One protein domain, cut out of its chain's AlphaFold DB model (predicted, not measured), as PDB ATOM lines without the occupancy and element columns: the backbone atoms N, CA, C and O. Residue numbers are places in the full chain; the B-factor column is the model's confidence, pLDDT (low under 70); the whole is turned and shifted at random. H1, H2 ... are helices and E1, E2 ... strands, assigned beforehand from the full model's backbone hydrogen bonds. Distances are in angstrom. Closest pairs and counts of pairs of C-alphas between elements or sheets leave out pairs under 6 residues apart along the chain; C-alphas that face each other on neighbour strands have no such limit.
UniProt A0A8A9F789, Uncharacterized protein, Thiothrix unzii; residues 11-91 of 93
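What this domain is: This is residues 11 to 91 of the 93 residues of an uncharacterized protein of Thiothrix unzii (UniProt A0A8A9F789). After a small curl of chain at residues 11 to 18, a long two-stranded hairpin, E2 and E3, leads into two helices, H1 and H2, placed end to end with a corner between them; residues 56 to 91 stick out free. The 81 printed residues, with named elements in the order E1, E2, E3, H1, H2, are of mixed class. The whole is extended, radius of gyration of the C-alphas 21.1 A, and flat, spanning 62 by 47 by 19 A.

How they stand to each other: E1, residues 16 to 18, pairs with no named strand. E2, residues 23 to 33, and E3, residues 39 to 50, form an antiparallel hairpin at 164 degrees; N 26 and O 47 are 2.8 A apart, within hydrogen-bond range. E3 bends by 60 degrees at residue 42. The closest C-alphas of E2 and H1, residues 51 to 67, are those of Ser 24 and Thr 51, 5.0 A apart. H2, residues 69 to 89, and H1 meet only through their link. In both helices every O i to N i+4 pair is within hydrogen-bond range.

Where its parts are: E2 is 31.7 A long from C-alpha 23 at (-17.051, 34.000, 10.650), E3 31.5 A, H1 24.2 A, and H2 30.5 A to C-alpha 89 at (-12.212, -16.387, -5.734).

The domain as a whole: The printed part has no cut, and its four links are tight. Mean pLDDT of the printed part is 72.6; 28 residues are under 70, among them 11 to 21 and 32 to 44.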
ATOM      1  N   ALA A  11     -14.440  32.754  21.448       42.97
ATOM      2  CA  ALA A  11     -13.157  32.521  22.090       42.97
ATOM      3  C   ALA A  11     -12.629  31.160  21.628       42.97
ATOM      4  O   ALA A  11     -13.151  30.120  22.027       42.97
ATOM      5  N   ASP A  12     -11.602  31.165  20.780       44.69
ATOM      6  CA  ASP A  12     -10.796  29.967  20.572       44.69
ATOM      7  C   ASP A  12      -9.851  29.808  21.775       44.69
ATOM      8  O   ASP A  12      -9.133  30.739  22.161       44.69
ATOM      9  N   SER A  13      -9.839  28.606  22.351       45.25
ATOM     10  CA  SER A  13      -8.890  28.150  23.373       45.25
ATOM     11  C   SER A  13      -7.406  28.338  23.005       45.25
ATOM     12  O   SER A  13      -6.550  28.215  23.879       45.25
ATOM     13  N   VAL A  14      -7.082  28.676  21.748       44.38
ATOM     14  CA  VAL A  14      -5.706  28.797  21.232       44.38
ATOM     15  C   VAL A  14      -5.267  30.245  20.918       44.38
ATOM     16  O   VAL A  14      -4.303  30.445  20.193       44.38
ATOM     17  N   LYS A  15      -5.852  31.265  21.573       43.31
ATOM     18  CA  LYS A  15      -5.435  32.701  21.569       43.31
ATOM     19  C   LYS A  15      -6.176  33.619  20.586       43.31
ATOM     20  O   LYS A  15      -5.569  34.208  19.691       43.31
ATOM     21  N   GLY A  16      -7.449  33.901  20.838       51.16
ATOM     22  CA  GLY A  16      -8.029  35.127  20.293       51.16
ATOM     23  C   GLY A  16      -9.539  35.193  20.369       51.16
ATOM     24  O   GLY A  16     -10.232  34.229  20.066       51.16
ATOM     25  N   MET A  17     -10.032  36.367  20.752       50.75
ATOM     26  CA  MET A  17     -11.431  36.753  20.642       50.75
ATOM     27  C   MET A  17     -11.608  37.420  19.274       50.75
ATOM     28  O   MET A  17     -10.945  38.419  18.996       50.75
ATOM     29  N   MET A  18     -12.434  36.855  18.394       54.81
ATOM     30  CA  MET A  18     -12.623  37.400  17.042       54.81
ATOM     31  C   MET A  18     -13.854  38.310  16.996       54.81
ATOM     32  O   MET A  18     -14.970  37.840  17.192       54.81
ATOM     33  N   ILE A  19     -13.653  39.604  16.722       54.78
ATOM     34  CA  ILE A  19     -14.715  40.618  16.608       54.78
ATOM     35  C   ILE A  19     -14.644  41.255  15.214       54.78
ATOM     36  O   ILE A  19     -13.566  41.654  14.777       54.78
ATOM     37  N   GLY A  20     -15.777  41.367  14.515       56.00
ATOM     38  CA  GLY A  20     -15.908  42.167  13.284       56.00
ATOM     39  C   GLY A  20     -15.428  41.525  11.973       56.00
ATOM     40  O   GLY A  20     -15.559  42.145  10.922       56.00
ATOM     41  N   TYR A  21     -14.909  40.296  11.993       63.09
ATOM     42  CA  TYR A  21     -14.613  39.529  10.774       63.09
ATOM     43  C   TYR A  21     -15.784  38.607  10.405       63.09
ATOM     44  O   TYR A  21     -16.407  38.055  11.311       63.09
ATOM     45  N   PRO A  22     -16.071  38.367   9.109       74.44
ATOM     46  CA  PRO A  22     -17.012  37.322   8.717       74.44
ATOM     47  C   PRO A  22     -16.506  35.965   9.222       74.44
ATOM     48  O   PRO A  22     -15.385  35.548   8.903       74.44
ATOM     49  N   ILE A  23     -17.324  35.307  10.046       80.44
ATOM     50  CA  ILE A  23     -17.051  34.000  10.650       80.44
ATOM     51  C   ILE A  23     -17.965  32.960  10.006       80.44
ATOM     52  O   ILE A  23     -19.179  33.141   9.926       80.44
ATOM     53  N   SER A  24     -17.382  31.846   9.578       81.06
ATOM     54  CA  SER A  24     -18.118  30.674   9.110       81.06
ATOM     55  C   SER A  24     -18.229  29.648  10.235       81.06
ATOM     56  O   SER A  24     -17.244  29.370  10.923       81.06
ATOM     57  N   LYS A  25     -19.426  29.074  10.397       81.88
ATOM     58  CA  LYS A  25     -19.717  27.995  11.349       81.88
ATOM     59  C   LYS A  25     -19.945  26.699  10.581       81.88
ATOM     60  O   LYS A  25     -20.787  26.659   9.686       81.88
ATOM     61  N   ILE A  26     -19.213  25.652  10.933       77.44
ATOM     62  CA  ILE A  26     -19.399  24.301  10.402       77.44
ATOM     63  C   ILE A  26     -19.906  23.442  11.549       77.44
ATOM     64  O   ILE A  26     -19.212  23.281  12.551       77.44
ATOM     65  N   THR A  27     -21.115  22.908  11.404       80.38
ATOM     66  CA  THR A  27     -21.766  22.114  12.445       80.38
ATOM     67  C   THR A  27     -21.885  20.667  11.992       80.38
ATOM     68  O   THR A  27     -22.527  20.378  10.986       80.38
ATOM     69  N   PHE A  28     -21.280  19.766  12.758       78.62
ATOM     70  CA  PHE A  28     -21.374  18.324  12.580       78.62
ATOM     71  C   PHE A  28     -22.406  17.780  13.560       78.62
ATOM     72  O   PHE A  28     -22.202  17.856  14.773       78.62
ATOM     73  N   SER A  29     -23.506  17.242  13.039       79.44
ATOM     74  CA  SER A  29     -24.533  16.562  13.824       79.44
ATOM     75  C   SER A  29     -24.505  15.059  13.553       79.44
ATOM     76  O   SER A  29     -24.516  14.616  12.408       79.44
ATOM     77  N   SER A  30     -24.479  14.264  14.623       75.75
ATOM     78  CA  SER A  30     -24.711  12.820  14.541       75.75
ATOM     79  C   SER A  30     -26.188  12.543  14.784       75.75
ATOM     80  O   SER A  30     -26.686  12.776  15.887       75.75
ATOM     81  N   ILE A  31     -26.862  12.017  13.765       72.69
ATOM     82  CA  ILE A  31     -28.240  11.542  13.861       72.69
ATOM     83  C   ILE A  31     -28.205  10.026  14.040       72.69
ATOM     84  O   ILE A  31     -27.621   9.322  13.218       72.69
ATOM     85  N   GLN A  32     -28.798   9.531  15.126       62.09
ATOM     86  CA  GLN A  32     -29.011   8.104  15.337       62.09
ATOM     87  C   GLN A  32     -30.515   7.838  15.269       62.09
ATOM     88  O   GLN A  32     -31.273   8.426  16.036       62.09
ATOM     89  N   ASN A  33     -30.936   6.969  14.349       61.81
ATOM     90  CA  ASN A  33     -32.307   6.469  14.339       61.81
ATOM     91  C   ASN A  33     -32.433   5.437  15.458       61.81
ATOM     92  O   ASN A  33     -31.685   4.455  15.478       61.81
ATOM     93  N   THR A  34     -33.334   5.675  16.404       65.31
ATOM     94  CA  THR A  34     -33.765   4.659  17.366       65.31
ATOM     95  C   THR A  34     -34.966   3.894  16.812       65.31
ATOM     96  O   THR A  34     -35.616   4.337  15.867       65.31
ATOM     97  N   GLU A  35     -35.245   2.719  17.381       69.12
ATOM     98  CA  GLU A  35     -36.320   1.807  16.945       69.12
ATOM     99  C   GLU A  35     -37.740   2.410  17.057       69.12
ATOM    100  O   GLU A  35     -38.676   1.852  16.497       69.12
ATOM    101  N   ASP A  36     -37.889   3.570  17.709       68.19
ATOM    102  CA  ASP A  36     -39.159   4.272  17.957       68.19
ATOM    103  C   ASP A  36     -39.437   5.446  16.985       68.19
ATOM    104  O   ASP A  36     -40.211   6.349  17.310       68.19
ATOM    105  N   ASP A  37     -38.788   5.495  15.813       58.41
ATOM    106  CA  ASP A  37     -38.895   6.609  14.840       58.41
ATOM    107  C   ASP A  37     -38.536   7.998  15.424       58.41
ATOM    108  O   ASP A  37     -38.808   9.048  14.834       58.41
ATOM    109  N   GLN A  38     -37.872   8.035  16.583       55.81
ATOM    110  CA  GLN A  38     -37.397   9.270  17.195       55.81
ATOM    111  C   GLN A  38     -35.975   9.578  16.725       55.81
ATOM    112  O   GLN A  38     -35.028   8.823  16.938       55.81
ATOM    113  N   VAL A  39     -35.811  10.734  16.084       58.34
ATOM    114  CA  VAL A  39     -34.500  11.256  15.691       58.34
ATOM    115  C   VAL A  39     -33.835  11.877  16.921       58.34
ATOM    116  O   VAL A  39     -34.094  13.033  17.260       58.34
ATOM    117  N   GLU A  40     -32.969  11.126  17.605       58.50
ATOM    118  CA  GLU A  40     -32.183  11.659  18.724       58.50
ATOM    119  C   GLU A  40     -30.868  12.267  18.187       58.50
ATOM    120  O   GLU A  40     -29.954  11.566  17.736       58.50
ATOM    121  N   SER A  41     -30.766  13.603  18.192       58.34
ATOM    122  CA  SER A  41     -29.534  14.323  17.830       58.34
ATOM    123  C   SER A  41     -28.537  14.229  18.982       58.34
ATOM    124  O   SER A  41     -28.668  14.918  19.992       58.34
ATOM    125  N   ARG A  42     -27.551  13.333  18.866       58.69
ATOM    126  CA  ARG A  42     -26.759  12.902  20.030       58.69
ATOM    127  C   ARG A  42     -25.483  13.702  20.262       58.69
ATOM    128  O   ARG A  42     -25.004  13.751  21.392       58.69
ATOM    129  N   LYS A  43     -24.901  14.310  19.223       57.09
ATOM    130  CA  LYS A  43     -23.663  15.105  19.328       57.09
ATOM    131  C   LYS A  43     -23.629  16.188  18.263       57.09
ATOM    132  O   LYS A  43     -23.731  15.879  17.077       57.09
ATOM    133  N   VAL A  44     -23.450  17.429  18.707       67.62
ATOM    134  CA  VAL A  44     -23.264  18.604  17.854       67.62
ATOM    135  C   VAL A  44     -21.868  19.151  18.124       67.62
ATOM    136  O   VAL A  44     -21.583  19.600  19.231       67.62
ATOM    137  N   VAL A  45     -20.988  19.084  17.129       77.19
ATOM    138  CA  VAL A  45     -19.674  19.738  17.175       77.19
ATOM    139  C   VAL A  45     -19.716  20.915  16.218       77.19
ATOM    140  O   VAL A  45     -19.921  20.725  15.022       77.19
ATOM    141  N   THR A  46     -19.518  22.126  16.731       77.75
ATOM    142  CA  THR A  46     -19.466  23.338  15.910       77.75
ATOM    143  C   THR A  46     -18.047  23.879  15.875       77.75
ATOM    144  O   THR A  46     -17.494  24.276  16.897       77.75
ATOM    145  N   LEU A  47     -17.471  23.921  14.679       77.06
ATOM    146  CA  LEU A  47     -16.207  24.580  14.395       77.06
ATOM    147  C   LEU A  47     -16.497  25.985  13.864       77.06
ATOM    148  O   LEU A  47     -17.265  26.145  12.917       77.06
ATOM    149  N   SER A  48     -15.879  26.998  14.462       79.69
ATOM    150  CA  SER A  48     -16.008  28.391  14.027       79.69
ATOM    151  C   SER A  48     -14.646  28.914  13.598       79.69
ATOM    152  O   SER A  48     -13.662  28.723  14.305       79.69
ATOM    153  N   MET A  49     -14.578  29.559  12.437       80.81
ATOM    154  CA  MET A  49     -13.328  30.099  11.898       80.81
ATOM    155  C   MET A  49     -13.589  31.324  11.017       80.81
ATOM    156  O   MET A  49     -14.692  31.467  10.482       80.81
ATOM    157  N   PRO A  50     -12.592  32.195  10.795       83.69
ATOM    158  CA  PRO A  50     -12.712  33.252   9.800       83.69
ATOM    159  C   PRO A  50     -13.068  32.682   8.424       83.69
ATOM    160  O   PRO A  50     -12.420  31.749   7.947       83.69
ATOM    161  N   THR A  51     -14.039  33.283   7.738       81.62
ATOM    162  CA  THR A  51     -14.476  32.826   6.408       81.62
ATOM    163  C   THR A  51     -13.320  32.797   5.404       81.62
ATOM    164  O   THR A  51     -13.220  31.880   4.594       81.62
ATOM    165  N   HIS A  52     -12.380  33.742   5.492       81.06
ATOM    166  CA  HIS A  52     -11.196  33.747   4.628       81.06
ATOM    167  C   HIS A  52     -10.270  32.539   4.870       81.06
ATOM    168  O   HIS A  52      -9.623  32.066   3.935       81.06
ATOM    169  N   ALA A  53     -10.189  32.042   6.109       82.00
ATOM    170  CA  ALA A  53      -9.401  30.863   6.448       82.00
ATOM    171  C   ALA A  53     -10.065  29.605   5.879       82.00
ATOM    172  O   ALA A  53      -9.389  28.798   5.244       82.00
ATOM    173  N   LEU A  54     -11.395  29.506   5.996       85.62
ATOM    174  CA  LEU A  54     -12.172  28.438   5.368       85.62
ATOM    175  C   LEU A  54     -11.954  28.399   3.848       85.62
ATOM    176  O   LEU A  54     -11.646  27.346   3.300       85.62
ATOM    177  N   ILE A  55     -12.031  29.551   3.174       84.38
ATOM    178  CA  ILE A  55     -11.805  29.648   1.723       84.38
ATOM    179  C   ILE A  55     -10.409  29.136   1.338       84.38
ATOM    180  O   ILE A  55     -10.277  28.380   0.377       84.38
ATOM    181  N   LYS A  56      -9.364  29.501   2.094       85.94
ATOM    182  CA  LYS A  56      -7.991  29.025   1.842       85.94
ATOM    183  C   LYS A  56      -7.855  27.513   2.017       85.94
ATOM    184  O   LYS A  56      -7.180  26.873   1.209       85.94
ATOM    185  N   ILE A  57      -8.493  26.948   3.043       85.44
ATOM    186  CA  ILE A  57      -8.520  25.497   3.268       85.44
ATOM    187  C   ILE A  57      -9.185  24.812   2.069       85.44
ATOM    188  O   ILE A  57      -8.573  23.934   1.465       85.44
ATOM    189  N   CYS A  58     -10.370  25.268   1.657       84.94
ATOM    190  CA  CYS A  58     -11.079  24.716   0.501       84.94
ATOM    191  C   CYS A  58     -10.244  24.788  -0.786       84.94
ATOM    192  O   CYS A  58     -10.129  23.793  -1.495       84.94
ATOM    193  N   ALA A  59      -9.610  25.931  -1.065       83.75
ATOM    194  CA  ALA A  59      -8.752  26.091  -2.238       83.75
ATOM    195  C   ALA A  59      -7.548  25.133  -2.217       83.75
ATOM    196  O   ALA A  59      -7.181  24.573  -3.248       83.75
ATOM    197  N   THR A  60      -6.958  24.906  -1.041       85.50
ATOM    198  CA  THR A  60      -5.848  23.957  -0.866       85.50
ATOM    199  C   THR A  60      -6.299  22.522  -1.123       85.50
ATOM    200  O   THR A  60      -5.595  21.778  -1.799       85.50
ATOM    201  N   PHE A  61      -7.483  22.140  -0.639       83.62
ATOM    202  CA  PHE A  61      -8.059  20.819  -0.901       83.62
ATOM    203  C   PHE A  61      -8.353  20.596  -2.384       83.62
ATOM    204  O   PHE A  61      -7.991  19.548  -2.909       83.62
ATOM    205  N   ILE A  62      -8.960  21.575  -3.062       82.69
ATOM    206  CA  ILE A  62      -9.247  21.491  -4.502       82.69
ATOM    207  C   ILE A  62      -7.946  21.328  -5.283       82.69
ATOM    208  O   ILE A  62      -7.813  20.385  -6.055       82.69
ATOM    209  N   LYS A  63      -6.952  22.175  -5.008       83.31
ATOM    210  CA  LYS A  63      -5.647  22.088  -5.663       83.31
ATOM    211  C   LYS A  63      -4.957  20.749  -5.393       83.31
ATOM    212  O   LYS A  63      -4.440  20.130  -6.308       83.31
ATOM    213  N   SER A  64      -5.001  20.260  -4.154       80.81
ATOM    214  CA  SER A  64      -4.465  18.939  -3.811       80.81
ATOM    215  C   SER A  64      -5.201  17.811  -4.534       80.81
ATOM    216  O   SER A  64      -4.582  16.800  -4.850       80.81
ATOM    217  N   ALA A  65      -6.507  17.935  -4.771       76.19
ATOM    218  CA  ALA A  65      -7.279  16.948  -5.517       76.19
ATOM    219  C   ALA A  65      -6.940  16.974  -7.015       76.19
ATOM    220  O   ALA A  65      -6.829  15.912  -7.620       76.19
ATOM    221  N   GLU A  66      -6.720  18.159  -7.589       78.25
ATOM    222  CA  GLU A  66      -6.228  18.330  -8.962       78.25
ATOM    223  C   GLU A  66      -4.809  17.755  -9.114       78.25
ATOM    224  O   GLU A  66      -4.571  16.911  -9.977       78.25
ATOM    225  N   ASP A  67      -3.892  18.119  -8.214       77.44
ATOM    226  CA  ASP A  67      -2.493  17.674  -8.232       77.44
ATOM    227  C   ASP A  67      -2.363  16.152  -8.008       77.44
ATOM    228  O   ASP A  67      -1.462  15.510  -8.550       77.44
ATOM    229  N   ASN A  68      -3.280  15.548  -7.241       74.25
ATOM    230  CA  ASN A  68      -3.286  14.111  -6.939       74.25
ATOM    231  C   ASN A  68      -4.341  13.317  -7.716       74.25
ATOM    232  O   ASN A  68      -4.579  12.148  -7.396       74.25
ATOM    233  N   GLN A  69      -4.954  13.893  -8.754       69.44
ATOM    234  CA  GLN A  69      -5.980  13.213  -9.548       69.44
ATOM    235  C   GLN A  69      -5.475  11.865 -10.090       69.44
ATOM    236  O   GLN A  69      -6.198  10.869 -10.062       69.44
ATOM    237  N   GLY A  70      -4.204  11.798 -10.502       71.62
ATOM    238  CA  GLY A  70      -3.562  10.555 -10.933       71.62
ATOM    239  C   GLY A  70      -3.445   9.510  -9.819       71.62
ATOM    240  O   GLY A  70      -3.716   8.336 -10.061       71.62
ATOM    241  N   ALA A  71      -3.106   9.917  -8.592       72.44
ATOM    242  CA  ALA A  71      -2.996   9.010  -7.448       72.44
ATOM    243  C   ALA A  71      -4.369   8.482  -7.001       72.44
ATOM    244  O   ALA A  71      -4.509   7.295  -6.722       72.44
ATOM    245  N   ILE A  72      -5.397   9.337  -7.011       69.12
ATOM    246  CA  ILE A  72      -6.779   8.952  -6.686       69.12
ATOM    247  C   ILE A  72      -7.310   7.953  -7.719       69.12
ATOM    248  O   ILE A  72      -7.828   6.903  -7.348       69.12
ATOM    249  N   LEU A  73      -7.134   8.233  -9.013       75.88
ATOM    250  CA  LEU A  73      -7.548   7.315 -10.081       75.88
ATOM    251  C   LEU A  73      -6.795   5.980 -10.028       75.88
ATOM    252  O   LEU A  73      -7.376   4.938 -10.327       75.88
ATOM    253  N   SER A  74      -5.523   6.002  -9.627       79.19
ATOM    254  CA  SER A  74      -4.716   4.789  -9.455       79.19
ATOM    255  C   SER A  74      -5.219   3.942  -8.286       79.19
ATOM    256  O   SER A  74      -5.414   2.741  -8.447       79.19
ATOM    257  N   ALA A  75      -5.519   4.569  -7.145       77.38
ATOM    258  CA  ALA A  75      -6.073   3.883  -5.980       77.38
ATOM    259  C   ALA A  75      -7.465   3.287  -6.259       77.38
ATOM    260  O   ALA A  75      -7.769   2.192  -5.791       77.38
ATOM    261  N   ILE A  76      -8.297   3.974  -7.052       79.25
ATOM    262  CA  ILE A  76      -9.606   3.455  -7.477       79.25
ATOM    263  C   ILE A  76      -9.432   2.190  -8.323       79.25
ATOM    264  O   ILE A  76     -10.040   1.173  -8.003       79.25
ATOM    265  N   LYS A  77      -8.563   2.218  -9.343       83.00
ATOM    266  CA  LYS A  77      -8.297   1.040 -10.187       83.00
ATOM    267  C   LYS A  77      -7.759  -0.144  -9.391       83.00
ATOM    268  O   LYS A  77      -8.240  -1.258  -9.557       83.00
ATOM    269  N   GLU A  78      -6.806   0.098  -8.493       86.38
ATOM    270  CA  GLU A  78      -6.254  -0.954  -7.635       86.38
ATOM    271  C   GLU A  78      -7.337  -1.563  -6.726       86.38
ATOM    272  O   GLU A  78      -7.365  -2.770  -6.481       86.38
ATOM    273  N   SER A  79      -8.270  -0.740  -6.241       78.69
ATOM    274  CA  SER A  79      -9.395  -1.217  -5.441       78.69
ATOM    275  C   SER A  79     -10.410  -2.012  -6.273       78.69
ATOM    276  O   SER A  79     -10.939  -3.005  -5.778       78.69
ATOM    277  N   GLU A  80     -10.675  -1.619  -7.522       85.56
ATOM    278  CA  GLU A  80     -11.533  -2.365  -8.454       85.56
ATOM    279  C   GLU A  80     -10.945  -3.740  -8.797       85.56
ATOM    280  O   GLU A  80     -11.669  -4.739  -8.783       85.56
ATOM    281  N   GLU A  81      -9.633  -3.820  -9.041       85.88
ATOM    282  CA  GLU A  81      -8.932  -5.083  -9.303       85.88
ATOM    283  C   GLU A  81      -9.030  -6.039  -8.109       85.88
ATOM    284  O   GLU A  81      -9.410  -7.198  -8.278       85.88
ATOM    285  N   LYS A  82      -8.804  -5.543  -6.885       85.81
ATOM    286  CA  LYS A  82      -8.945  -6.351  -5.661       85.81
ATOM    287  C   LYS A  82     -10.374  -6.852  -5.443       85.81
ATOM    288  O   LYS A  82     -10.570  -7.983  -5.000       85.81
ATOM    289  N   ILE A  83     -11.382  -6.038  -5.763       84.81
ATOM    290  CA  ILE A  83     -12.793  -6.448  -5.688       84.81
ATOM    291  C   ILE A  83     -13.086  -7.550  -6.715       84.81
ATOM    292  O   ILE A  83     -13.729  -8.545  -6.383       84.81
ATOM    293  N   LEU A  84     -12.596  -7.411  -7.949       82.38
ATOM    294  CA  LEU A  84     -12.761  -8.422  -8.998       82.38
ATOM    295  C   LEU A  84     -12.065  -9.742  -8.648       82.38
ATOM    296  O   LEU A  84     -12.638 -10.811  -8.870       82.38
ATOM    297  N   GLU A  85     -10.862  -9.692  -8.076       86.75
ATOM    298  CA  GLU A  85     -10.161 -10.880  -7.582       86.75
ATOM    299  C   GLU A  85     -10.949 -11.585  -6.474       86.75
ATOM    300  O   GLU A  85     -11.146 -12.801  -6.551       86.75
ATOM    301  N   ALA A  86     -11.474 -10.836  -5.502       79.75
ATOM    302  CA  ALA A  86     -12.291 -11.386  -4.424       79.75
ATOM    303  C   ALA A  86     -13.581 -12.050  -4.948       79.75
ATOM    304  O   ALA A  86     -13.932 -13.149  -4.519       79.75
ATOM    305  N   ILE A  87     -14.257 -11.433  -5.927       80.69
ATOM    306  CA  ILE A  87     -15.460 -11.993  -6.570       80.69
ATOM    307  C   ILE A  87     -15.140 -13.272  -7.359       80.69
ATOM    308  O   ILE A  87     -15.940 -14.206  -7.394       80.69
ATOM    309  N   ASN A  88     -13.982 -13.335  -8.019       78.50
ATOM    310  CA  ASN A  88     -13.584 -14.512  -8.793       78.50
ATOM    311  C   ASN A  88     -13.122 -15.671  -7.903       78.50
ATOM    312  O   ASN A  88     -13.336 -16.831  -8.260       78.50
ATOM    313  N   GLN A  89     -12.526 -15.378  -6.746       73.31
ATOM    314  CA  GLN A  89     -12.212 -16.387  -5.734       73.31
ATOM    315  C   GLN A  89     -13.487 -16.958  -5.104       73.31
ATOM    316  O   GLN A  89     -13.612 -18.174  -5.018       73.31
ATOM    317  N   SER A  90     -14.485 -16.123  -4.794       67.38
ATOM    318  CA  SER A  90     -15.746 -16.589  -4.194       67.38
ATOM    319  C   SER A  90     -16.635 -17.423  -5.128       67.38
ATOM    320  O   SER A  90     -17.664 -17.923  -4.691       67.38
ATOM    321  N   LYS A  91     -16.315 -17.507  -6.427       65.25
ATOM    322  CA  LYS A  91     -17.017 -18.350  -7.416       65.25
ATOM    323  C   LYS A  91     -16.342 -19.706  -7.648       65.25
ATOM    324  O   LYS A  91     -16.853 -20.498  -8.437       65.25
TER     325      LYS A  91